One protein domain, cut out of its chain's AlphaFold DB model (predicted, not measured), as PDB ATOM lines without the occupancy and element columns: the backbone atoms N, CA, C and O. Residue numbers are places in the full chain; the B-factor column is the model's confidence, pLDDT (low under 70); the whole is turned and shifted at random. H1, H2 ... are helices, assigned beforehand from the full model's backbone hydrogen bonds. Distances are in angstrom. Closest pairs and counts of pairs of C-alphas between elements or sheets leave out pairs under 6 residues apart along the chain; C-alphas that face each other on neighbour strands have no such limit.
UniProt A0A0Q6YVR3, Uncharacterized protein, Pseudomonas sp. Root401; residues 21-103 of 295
ATOM      1  N   ILE A  21     267.239 272.737 262.795       79.88
ATOM      2  CA  ILE A  21     267.267 274.195 263.008       79.88
ATOM      3  C   ILE A  21     268.111 274.895 261.926       79.88
ATOM      4  O   ILE A  21     267.805 276.020 261.530       79.88
ATOM      5  N   SER A  22     269.149 274.231 261.399       79.69
ATOM      6  CA  SER A  22     269.967 274.764 260.300       79.69
ATOM      7  C   SER A  22     269.186 274.955 258.992       79.69
ATOM      8  O   SER A  22     269.584 275.785 258.175       79.69
ATOM      9  N   LEU A  23     268.056 274.256 258.821       81.19
ATOM     10  CA  LEU A  23     267.198 274.312 257.634       81.19
ATOM     11  C   LEU A  23     266.222 275.498 257.639       81.19
ATOM     12  O   LEU A  23     265.635 275.804 256.600       81.19
ATOM     13  N   LEU A  24     266.059 276.189 258.775       83.25
ATOM     14  CA  LEU A  24     265.151 277.333 258.904       83.25
ATOM     15  C   LEU A  24     265.542 278.457 257.930       83.25
ATOM     16  O   LEU A  24     266.628 279.038 258.027       83.25
ATOM     17  N   GLY A  25     264.635 278.772 257.000       77.38
ATOM     18  CA  GLY A  25     264.842 279.769 255.944       77.38
ATOM     19  C   GLY A  25     265.673 279.284 254.744       77.38
ATOM     20  O   GLY A  25     265.970 280.085 253.858       77.38
ATOM     21  N   LEU A  26     266.062 278.001 254.700       79.75
ATOM     22  CA  LEU A  26     266.722 277.371 253.544       79.75
ATOM     23  C   LEU A  26     265.770 276.529 252.689       79.75
ATOM     24  O   LEU A  26     266.028 276.380 251.496       79.75
ATOM     25  N   ILE A  27     264.689 276.030 253.290       84.25
ATOM     26  CA  ILE A  27     263.561 275.345 252.642       84.25
ATOM     27  C   ILE A  27     262.242 276.016 253.051       84.25
ATOM     28  O   ILE A  27     262.245 276.876 253.934       84.25
ATOM     29  N   GLU A  28     261.132 275.651 252.405       87.38
ATOM     30  CA  GLU A  28     259.810 276.185 252.749       87.38
ATOM     31  C   GLU A  28     259.389 275.750 254.167       87.38
ATOM     32  O   GLU A  28     259.648 274.610 254.571       87.38
ATOM     33  N   ASP A  29     258.747 276.654 254.920       86.19
ATOM     34  CA  ASP A  29     258.343 276.420 256.317       86.19
ATOM     35  C   ASP A  29     257.330 275.250 256.397       86.19
ATOM     36  O   ASP A  29     257.365 274.460 257.342       86.19
ATOM     37  N   GLU A  30     256.487 275.084 255.371       86.38
ATOM     38  CA  GLU A  30     255.550 273.966 255.205       86.38
ATOM     39  C   GLU A  30     256.279 272.630 255.032       86.38
ATOM     40  O   GLU A  30     255.998 271.669 255.751       86.38
ATOM     41  N   THR A  31     257.260 272.586 254.127       85.50
ATOM     42  CA  THR A  31     258.047 271.377 253.857       85.50
ATOM     43  C   THR A  31     258.856 270.960 255.084       85.50
ATOM     44  O   THR A  31     258.965 269.775 255.396       85.50
ATOM     45  N   LEU A  32     259.430 271.926 255.809       85.81
ATOM     46  CA  LEU A  32     260.163 271.639 257.041       85.81
ATOM     47  C   LEU A  32     259.229 271.078 258.122       85.81
ATOM     48  O   LEU A  32     259.583 270.094 258.767       85.81
ATOM     49  N   ALA A  33     258.041 271.661 258.300       85.19
ATOM     50  CA  ALA A  33     257.059 271.177 259.269       85.19
ATOM     51  C   ALA A  33     256.635 269.729 258.984       85.19
ATOM     52  O   ALA A  33     256.583 268.913 259.907       85.19
ATOM     53  N   GLU A  34     256.397 269.390 257.715       86.88
ATOM     54  CA  GLU A  34     256.049 268.033 257.294       86.88
ATOM     55  C   GLU A  34     257.177 267.036 257.600       86.88
ATOM     56  O   GLU A  34     256.942 266.019 258.255       86.88
ATOM     57  N   LEU A  35     258.415 267.351 257.207       84.56
ATOM     58  CA  LEU A  35     259.558 266.455 257.402       84.56
ATOM     59  C   LEU A  35     259.886 266.228 258.883       84.56
ATOM     60  O   LEU A  35     260.165 265.099 259.289       84.56
ATOM     61  N   VAL A  36     259.834 267.275 259.716       83.19
ATOM     62  CA  VAL A  36     260.049 267.118 261.165       83.19
ATOM     63  C   VAL A  36     258.900 266.306 261.776       83.19
ATOM     64  O   VAL A  36     259.151 265.436 262.613       83.19
ATOM     65  N   SER A  37     257.660 266.519 261.320       83.50
ATOM     66  CA  SER A  37     256.506 265.765 261.820       83.50
ATOM     67  C   SER A  37     256.592 264.277 261.499       83.50
ATOM     68  O   SER A  37     256.368 263.444 262.377       83.50
ATOM     69  N   GLN A  38     256.979 263.938 260.267       82.38
ATOM     70  CA  GLN A  38     257.176 262.557 259.830       82.38
ATOM     71  C   GLN A  38     258.340 261.885 260.570       82.38
ATOM     72  O   GLN A  38     258.218 260.744 261.010       82.38
ATOM     73  N   ARG A  39     259.468 262.589 260.746       79.19
ATOM     74  CA  ARG A  39     260.688 262.013 261.328       79.19
ATOM     75  C   ARG A  39     260.599 261.782 262.834       79.19
ATOM     76  O   ARG A  39     261.123 260.784 263.319       79.19
ATOM     77  N   PHE A  40     259.985 262.709 263.565       78.38
ATOM     78  CA  PHE A  40     259.902 262.648 265.027       78.38
ATOM     79  C   PHE A  40     258.542 262.163 265.539       78.38
ATOM     80  O   PHE A  40     258.374 262.057 266.749       78.38
ATOM     81  N   ALA A  41     257.590 261.867 264.647       78.50
ATOM     82  CA  ALA A  41     256.219 261.483 264.990       78.50
ATOM     83  C   ALA A  41     255.517 262.495 265.926       78.50
ATOM     84  O   ALA A  41     254.698 262.125 266.767       78.50
ATOM     85  N   VAL A  42     255.842 263.787 265.784       78.00
ATOM     86  CA  VAL A  42     255.256 264.896 266.557       78.00
ATOM     87  C   VAL A  42     254.555 265.848 265.591       78.00
ATOM     88  O   VAL A  42     255.200 266.305 264.655       78.00
ATOM     89  N   PRO A  43     253.278 266.213 265.797       77.94
ATOM     90  CA  PRO A  43     252.598 267.153 264.915       77.94
ATOM     91  C   PRO A  43     253.186 268.560 265.077       77.94
ATOM     92  O   PRO A  43     252.962 269.233 266.085       77.94
ATOM     93  N   ILE A  44     253.939 269.014 264.077       81.38
ATOM     94  CA  ILE A  44     254.481 270.371 264.004       81.38
ATOM     95  C   ILE A  44     253.728 271.139 262.928       81.38
ATOM     96  O   ILE A  44     253.613 270.702 261.786       81.38
ATOM     97  N   THR A  45     253.217 272.315 263.289       85.06
ATOM     98  CA  THR A  45     252.518 273.189 262.346       85.06
ATOM     99  C   THR A  45     253.501 274.121 261.623       85.06
ATOM    100  O   THR A  45     254.477 274.573 262.230       85.06
ATOM    101  N   PRO A  46     253.234 274.500 260.358       85.19
ATOM    102  CA  PRO A  46     254.049 275.484 259.634       85.19
ATOM    103  C   PRO A  46     254.151 276.830 260.367       85.19
ATOM    104  O   PRO A  46     255.197 277.478 260.366       85.19
ATOM    105  N   HIS A  47     253.088 277.226 261.075       83.94
ATOM    106  CA  HIS A  47     253.083 278.424 261.916       83.94
ATOM    107  C   HIS A  47     254.138 278.364 263.025       83.94
ATOM    108  O   HIS A  47     254.798 279.365 263.288       83.94
ATOM    109  N   LEU A  48     254.339 277.199 263.644       81.31
ATOM    110  CA  LEU A  48     255.353 277.024 264.678       81.31
ATOM    111  C   LEU A  48     256.771 277.146 264.107       81.31
ATOM    112  O   LEU A  48     257.612 277.814 264.704       81.31
ATOM    113  N   VAL A  49     257.021 276.566 262.930       84.38
ATOM    114  CA  VAL A  49     258.304 276.701 262.215       84.38
ATOM    115  C   VAL A  49     258.583 278.166 261.881       84.38
ATOM    116  O   VAL A  49     259.686 278.657 262.129       84.38
ATOM    117  N   ARG A  50     257.564 278.894 261.415       84.00
ATOM    118  CA  ARG A  50     257.641 280.338 261.191       84.00
ATOM    119  C   ARG A  50     257.987 281.105 262.469       84.00
ATOM    120  O   ARG A  50     258.895 281.927 262.431       84.00
ATOM    121  N   TYR A  51     257.324 280.820 263.593       82.75
ATOM    122  CA  TYR A  51     257.639 281.465 264.873       82.75
ATOM    123  C   TYR A  51     259.076 281.186 265.322       82.75
ATOM    124  O   TYR A  51     259.772 282.104 265.736       82.75
ATOM    125  N   MET A  52     259.555 279.947 265.178       82.19
ATOM    126  CA  MET A  52     260.946 279.586 265.485       82.19
ATOM    127  C   MET A  52     261.949 280.294 264.566       82.19
ATOM    128  O   MET A  52     263.028 280.693 265.006       82.19
ATOM    129  N   ARG A  53     261.605 280.464 263.286       85.88
ATOM    130  CA  ARG A  53     262.417 281.202 262.313       85.88
ATOM    131  C   ARG A  53     262.504 282.688 262.676       85.88
ATOM    132  O   ARG A  53     263.602 283.246 262.648       85.88
ATOM    133  N   ASP A  54     261.373 283.297 263.031       82.81
ATOM    134  CA  ASP A  54     261.274 284.709 263.409       82.81
ATOM    135  C   ASP A  54     261.990 284.986 264.753       82.81
ATOM    136  O   ASP A  54     262.743 285.954 264.841       82.81
ATOM    137  N   ASP A  55     261.871 284.096 265.750       81.81
ATOM    138  CA  ASP A  55     262.574 284.170 267.054       81.81
ATOM    139  C   ASP A  55     264.106 284.122 266.895       81.81
ATOM    140  O   ASP A  55     264.853 284.800 267.596       81.81
ATOM    141  N   LEU A  56     264.594 283.366 265.905       80.19
ATOM    142  CA  LEU A  56     266.017 283.294 265.557       80.19
ATOM    143  C   LEU A  56     266.474 284.403 264.591       80.19
ATOM    144  O   LEU A  56     267.623 284.377 264.142       80.19
ATOM    145  N   GLY A  57     265.596 285.347 264.232       80.62
ATOM    146  CA  GLY A  57     265.901 286.448 263.314       80.62
ATOM    147  C   GLY A  57     266.273 285.989 261.899       80.62
ATOM    148  O   GLY A  57     267.011 286.677 261.189       80.62
ATOM    149  N   ARG A  58     265.821 284.800 261.480       80.31
ATOM    150  CA  ARG A  58     266.170 284.223 260.176       80.31
ATOM    151  C   ARG A  58     265.182 284.700 259.101       80.31
ATOM    152  O   ARG A  58     263.969 284.606 259.289       80.31
ATOM    153  N   PRO A  59     265.665 285.186 257.944       76.38
ATOM    154  CA  PRO A  59     264.781 285.614 256.867       76.38
ATOM    155  C   PRO A  59     264.040 284.421 256.255       76.38
ATOM    156  O   PRO A  59     264.552 283.300 256.242       76.38
ATOM    157  N   SER A  60     262.843 284.682 255.730       77.56
ATOM    158  CA  SER A  60     262.035 283.679 255.033       77.56
ATOM    159  C   SER A  60     262.744 283.144 253.785       77.56
ATOM    160  O   SER A  60     263.525 283.856 253.141       77.56
ATOM    161  N   TYR A  61     262.419 281.901 253.422       72.44
ATOM    162  CA  TYR A  61     262.891 281.221 252.214       72.44
ATOM    163  C   TYR A  61     262.730 282.079 250.949       72.44
ATOM    164  O   TYR A  61     263.622 282.131 250.103       72.44
ATOM    165  N   THR A  62     261.624 282.820 250.842       67.88
ATOM    166  CA  THR A  62     261.309 283.666 249.682       67.88
ATOM    167  C   THR A  62     262.215 284.889 249.539       67.88
ATOM    168  O   THR A  62     262.324 285.441 248.447       67.88
ATOM    169  N   THR A  63     262.855 285.332 250.623       61.72
ATOM    170  CA  THR A  63     263.575 286.615 250.682       61.72
ATOM    171  C   THR A  63     265.074 286.469 250.383       61.72
ATOM    172  O   THR A  63     265.739 287.454 250.062       61.72
ATOM    173  N   ARG A  64     265.639 285.255 250.470       57.72
ATOM    174  CA  ARG A  64     267.053 284.967 250.156       57.72
ATOM    175  C   ARG A  64     267.212 284.262 248.804       57.72
ATOM    176  O   ARG A  64     266.267 283.724 248.237       57.72
ATOM    177  N   LYS A  65     268.452 284.232 248.289       57.34
ATOM    178  CA  LYS A  65     268.842 283.313 247.203       57.34
ATOM    179  C   LYS A  65     268.422 281.891 247.601       57.34
ATOM    180  O   LYS A  65     268.780 281.456 248.691       57.34
ATOM    181  N   ARG A  66     267.670 281.202 246.737       59.81
ATOM    182  CA  ARG A  66     267.126 279.851 246.965       59.81
ATOM    183  C   ARG A  66     268.275 278.852 247.123       59.81
ATOM    184  O   ARG A  66     268.839 278.418 246.126       59.81
ATOM    185  N   LYS A  67     268.679 278.573 248.367       63.28
ATOM    186  CA  LYS A  67     269.858 277.741 248.654       63.28
ATOM    187  C   LYS A  67     269.546 276.247 248.530       63.28
ATOM    188  O   LYS A  67     270.267 275.569 247.821       63.28
ATOM    189  N   LEU A  68     268.457 275.741 249.122       73.25
ATOM    190  CA  LEU A  68     267.942 274.396 248.818       73.25
ATOM    191  C   LEU A  68     266.705 274.510 247.914       73.25
ATOM    192  O   LEU A  68     265.561 274.445 248.360       73.25
ATOM    193  N   ASP A  69     266.942 274.726 246.622       78.31
ATOM    194  CA  ASP A  69     265.886 274.659 245.605       78.31
ATOM    195  C   ASP A  69     265.338 273.211 245.509       78.31
ATOM    196  O   ASP A  69     266.106 272.265 245.719       78.31
ATOM    197  N   PRO A  70     264.043 272.987 245.200       79.25
ATOM    198  CA  PRO A  70     263.507 271.669 244.841       79.25
ATOM    199  C   PRO A  70     264.420 270.832 243.934       79.25
ATOM    200  O   PRO A  70     264.561 269.630 244.155       79.25
ATOM    201  N   GLN A  71     265.103 271.462 242.972       73.31
ATOM    202  CA  GLN A  71     266.078 270.771 242.120       73.31
ATOM    203  C   GLN A  71     267.277 270.225 242.906       73.31
ATOM    204  O   GLN A  71     267.666 269.081 242.702       73.31
ATOM    205  N   VAL A  72     267.839 271.006 243.834       78.06
ATOM    206  CA  VAL A  72     268.948 270.570 244.699       78.06
ATOM    207  C   VAL A  72     268.486 269.449 245.627       78.06
ATOM    208  O   VAL A  72     269.212 268.480 245.822       78.06
ATOM    209  N   ARG A  73     267.255 269.530 246.145       81.50
ATOM    210  CA  ARG A  73     266.664 268.494 247.009       81.50
ATOM    211  C   ARG A  73     266.508 267.154 246.295       81.50
ATOM    212  O   ARG A  73     266.809 266.130 246.892       81.50
ATOM    213  N   ALA A  74     266.130 267.161 245.016       79.44
ATOM    214  CA  ALA A  74     266.041 265.944 244.206       79.44
ATOM    215  C   ALA A  74     267.404 265.252 243.987       79.44
ATOM    216  O   ALA A  74     267.451 264.050 243.726       79.44
ATOM    217  N   LEU A  75     268.512 265.994 244.102       73.31
ATOM    218  CA  LEU A  75     269.870 265.448 244.006       73.31
ATOM    219  C   LEU A  75     270.341 264.815 245.322       73.31
ATOM    220  O   LEU A  75     271.232 263.960 245.298       73.31
ATOM    221  N   ILE A  76     269.757 265.211 246.462       72.94
ATOM    222  CA  ILE A  76     270.086 264.669 247.784       72.94
ATOM    223  C   ILE A  76     269.582 263.221 247.830       72.94
ATOM    224  O   ILE A  76     268.383 262.971 247.851       72.94
ATOM    225  N   GLY A  77     270.519 262.271 247.789       68.06
ATOM    226  CA  GLY A  77     270.259 260.830 247.677       68.06
ATOM    227  C   GLY A  77     270.892 260.195 246.435       68.06
ATOM    228  O   GLY A  77     271.370 259.064 246.511       68.06
ATOM    229  N   GLN A  78     270.976 260.945 245.328       69.00
ATOM    230  CA  GLN A  78     271.685 260.534 244.106       69.00
ATOM    231  C   GLN A  78     273.184 260.839 244.182       69.00
ATOM    232  O   GLN A  78     274.009 260.054 243.715       69.00
ATOM    233  N   TYR A  79     273.541 261.972 244.786       66.06
ATOM    234  CA  TYR A  79     274.918 262.443 244.925       66.06
ATOM    235  C   TYR A  79     275.269 262.667 246.402       66.06
ATOM    236  O   TYR A  79     274.381 262.911 247.224       66.06
ATOM    237  N   SER A  80     276.559 262.577 246.743       74.00
ATOM    238  CA  SER A  80     277.044 262.866 248.099       74.00
ATOM    239  C   SER A  80     276.798 264.330 248.469       74.00
ATOM    240  O   SER A  80     276.804 265.225 247.615       74.00
ATOM    241  N   THR A  81     276.621 264.596 249.764       73.62
ATOM    242  CA  THR A  81     276.450 265.960 250.291       73.62
ATOM    243  C   THR A  81     277.663 266.840 249.985       73.62
ATOM    244  O   THR A  81     277.504 268.034 249.740       73.62
ATOM    245  N   THR A  82     278.858 266.245 249.901       69.62
ATOM    246  CA  THR A  82     280.107 266.916 249.517       69.62
ATOM    247  C   THR A  82     280.093 267.399 248.065       69.62
ATOM    248  O   THR A  82     280.382 268.566 247.808       69.62
ATOM    249  N   ASN A  83     279.671 266.550 247.125       70.38
ATOM    250  CA  ASN A  83     279.601 266.893 245.702       70.38
ATOM    251  C   ASN A  83     278.542 267.967 245.428       70.38
ATOM    252  O   ASN A  83     278.744 268.851 244.594       70.38
ATOM    253  N   ILE A  84     277.414 267.908 246.140       73.81
ATOM    254  CA  ILE A  84     276.365 268.925 246.034       73.81
ATOM    255  C   ILE A  84     276.863 270.258 246.608       73.81
ATOM    256  O   ILE A  84     276.670 271.293 245.972       73.81
ATOM    257  N   ALA A  85     277.549 270.241 247.755       75.88
ATOM    258  CA  ALA A  85     278.113 271.440 248.372       75.88
ATOM    259  C   ALA A  85     279.117 272.159 247.454       75.88
ATOM    260  O   ALA A  85     278.983 273.361 247.228       75.88
ATOM    261  N   GLU A  86     280.066 271.424 246.865       70.81
ATOM    262  CA  GLU A  86     281.061 271.987 245.940       70.81
ATOM    263  C   GLU A  86     280.434 272.484 244.628       70.81
ATOM    264  O   GLU A  86     280.841 273.515 244.092       70.81
ATOM    265  N   GLY A  87     279.441 271.764 244.099       67.06
ATOM    266  CA  GLY A  87     278.799 272.105 242.828       67.06
ATOM    267  C   GLY A  87     277.850 273.303 242.906       67.06
ATOM    268  O   GLY A  87     277.696 274.021 241.916       67.06
ATOM    269  N   TRP A  88     277.216 273.517 244.061       67.19
ATOM    270  CA  TRP A  88     276.149 274.508 244.236       67.19
ATOM    271  C   TRP A  88     276.504 275.654 245.192       67.19
ATOM    272  O   TRP A  88     275.671 276.542 245.381       67.19
ATOM    273  N   ASP A  89     277.722 275.669 245.748       68.31
ATOM    274  CA  ASP A  89     278.190 276.678 246.713       68.31
ATOM    275  C   ASP A  89     277.257 276.767 247.942       68.31
ATOM    276  O   ASP A  89     276.802 277.835 248.366       68.31
ATOM    277  N   ILE A  90     276.896 275.594 248.475       75.44
ATOM    278  CA  ILE A  90     276.023 275.428 249.646       75.44
ATOM    279  C   ILE A  90     276.834 274.779 250.763       75.44
ATOM    280  O   ILE A  90     277.590 273.841 250.526       75.44
ATOM    281  N   ASP A  91     276.632 275.234 251.998       77.44
ATOM    282  CA  ASP A  91     277.234 274.604 253.170       77.44
ATOM    283  C   ASP A  91     276.800 273.128 253.293       77.44
ATOM    284  O   ASP A  91     275.641 272.775 253.059       77.44
ATOM    285  N   GLN A  92     277.718 272.254 253.716       78.56
ATOM    286  CA  GLN A  92     277.449 270.815 253.860       78.56
ATOM    287  C   GLN A  92     276.438 270.509 254.978       78.56
ATOM    288  O   GLN A  92     275.592 269.628 254.826       78.56
ATOM    289  N   ALA A  93     276.475 271.269 256.078       78.75
ATOM    290  CA  ALA A  93     275.657 270.999 257.261       78.75
ATOM    291  C   ALA A  93     274.130 271.044 256.993       78.75
ATOM    292  O   ALA A  93     273.431 270.125 257.423       78.75
ATOM    293  N   PRO A  94     273.582 272.022 256.241       81.56
ATOM    294  CA  PRO A  94     272.187 271.979 255.797       81.56
ATOM    295  C   PRO A  94     271.824 270.769 254.926       81.56
ATOM    296  O   PRO A  94     270.730 270.230 255.054       81.56
ATOM    297  N   LEU A  95     272.717 270.323 254.039       82.56
ATOM    298  CA  LEU A  95     272.446 269.183 253.155       82.56
ATOM    299  C   LEU A  95     272.361 267.876 253.954       82.56
ATOM    300  O   LEU A  95     271.462 267.066 253.729       82.56
ATOM    301  N   GLU A  96     273.253 267.698 254.928       79.62
ATOM    302  CA  GLU A  96     273.232 266.558 255.849       79.62
ATOM    303  C   GLU A  96     272.016 266.580 256.769       79.62
ATOM    304  O   GLU A  96     271.364 265.547 256.933       79.62
ATOM    305  N   ALA A  97     271.668 267.749 257.316       81.19
ATOM    306  CA  ALA A  97     270.471 267.912 258.129       81.19
ATOM    307  C   ALA A  97     269.211 267.549 257.333       81.19
ATOM    308  O   ALA A  97     268.379 266.795 257.832       81.19
ATOM    309  N   TYR A  98     269.091 268.015 256.083       84.44
ATOM    310  CA  TYR A  98     267.970 267.666 255.208       84.44
ATOM    311  C   TYR A  98     267.933 266.163 254.906       84.44
ATOM    312  O   TYR A  98     266.880 265.539 255.028       84.44
ATOM    313  N   ARG A  99     269.084 265.560 254.581       82.75
ATOM    314  CA  ARG A  99     269.205 264.120 254.309       82.75
ATOM    315  C   ARG A  99     268.748 263.269 255.494       82.75
ATOM    316  O   ARG A  99     267.971 262.333 255.319       82.75
ATOM    317  N   GLN A 100     269.217 263.604 256.694       80.81
ATOM    318  CA  GLN A 100     268.850 262.907 257.928       80.81
ATOM    319  C   GLN A 100     267.362 263.072 258.261       80.81
ATOM    320  O   GLN A 100     266.734 262.119 258.724       80.81
ATOM    321  N   LEU A 101     266.800 264.262 258.019       81.00
ATOM    322  CA  LEU A 101     265.396 264.568 258.281       81.00
ATOM    323  C   LEU A 101     264.459 263.807 257.340       81.00
ATOM    324  O   LEU A 101     263.501 263.190 257.791       81.00
ATOM    325  N   ALA A 102     264.773 263.814 256.045       79.94
ATOM    326  CA  ALA A 102     263.995 263.142 255.011       79.94
ATOM    327  C   ALA A 102     264.187 261.615 255.004       79.94
ATOM    328  O   ALA A 102     263.554 260.921 254.216       79.94
ATOM    329  N   GLY A 103     265.071 261.078 255.857       75.31
ATOM    330  CA  GLY A 103     265.363 259.645 255.909       75.31
ATOM    331  C   GLY A 103     265.941 259.101 254.601       75.31
ATOM    332  O   GLY A 103     265.826 257.907 254.332       75.31
TER     333      GLY A 103
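AT A GLANCE: This is residues 21 to 103 of the 295 residues of an uncharacterized protein of Pseudomonas sp. Root401 (UniProt A0A0Q6YVR3). Two small helical groups lie side by side, H1 with H2 at one end and H5 with H4 and H3 at the other; residues 21 to 26 lie between them, and residues 56 to 69 link them. The printed part has 83 residues with five named helices, H1 to H5, and no named strand: all helix. It is compact, radius of gyration of the C-alphas 12.5 A, spanning 33 by 28 by 18 A.

HOW THE PARTS SIT: Start at H1, residues 29 to 40: its residues 29 to 33 alone touch H2, residues 46 to 55, about perpendicular at 75 degrees, closest C-alphas Glu 30 and Pro 46, 4.9 A. Its residues 35 to 39 alone only just touch H5, residues 92 to 101, with 3 pairs of C-alphas within 8 A, closest Arg 39 and Leu 101, 6.2 A. H5 touches H4, residues 81 to 88, at a steep tilt of 55 degrees, opposite ways, closest C-alphas Ala 85 and Gln 92, 5.6 A. H3, residues 70 to 75, is close to H4 but not clearly touching, closest C-alphas Leu 75 and Ile 84, 7.6 A. In H1 to H5 every O i to N i+4 pair is within hydrogen-bond range.

IN THESE COORDINATES: Find C-alpha 29 at (258.343, 276.420, 256.317); H1 runs 16.4 A from there. H2 and H5 each span 14.3 A, H4 10.5 A, H3 8.9 A; H5 ends at (265.396, 264.568, 258.281).

THE WHOLE: The farthest C-alphas, Pro 43 and Gly 87, are 34.6 A apart. The printed part has no cut; H2 to H3 is a long link. Look for pLDDT under 70 at residues 62 to 67, 77 to 79, 82 and 87 to 89.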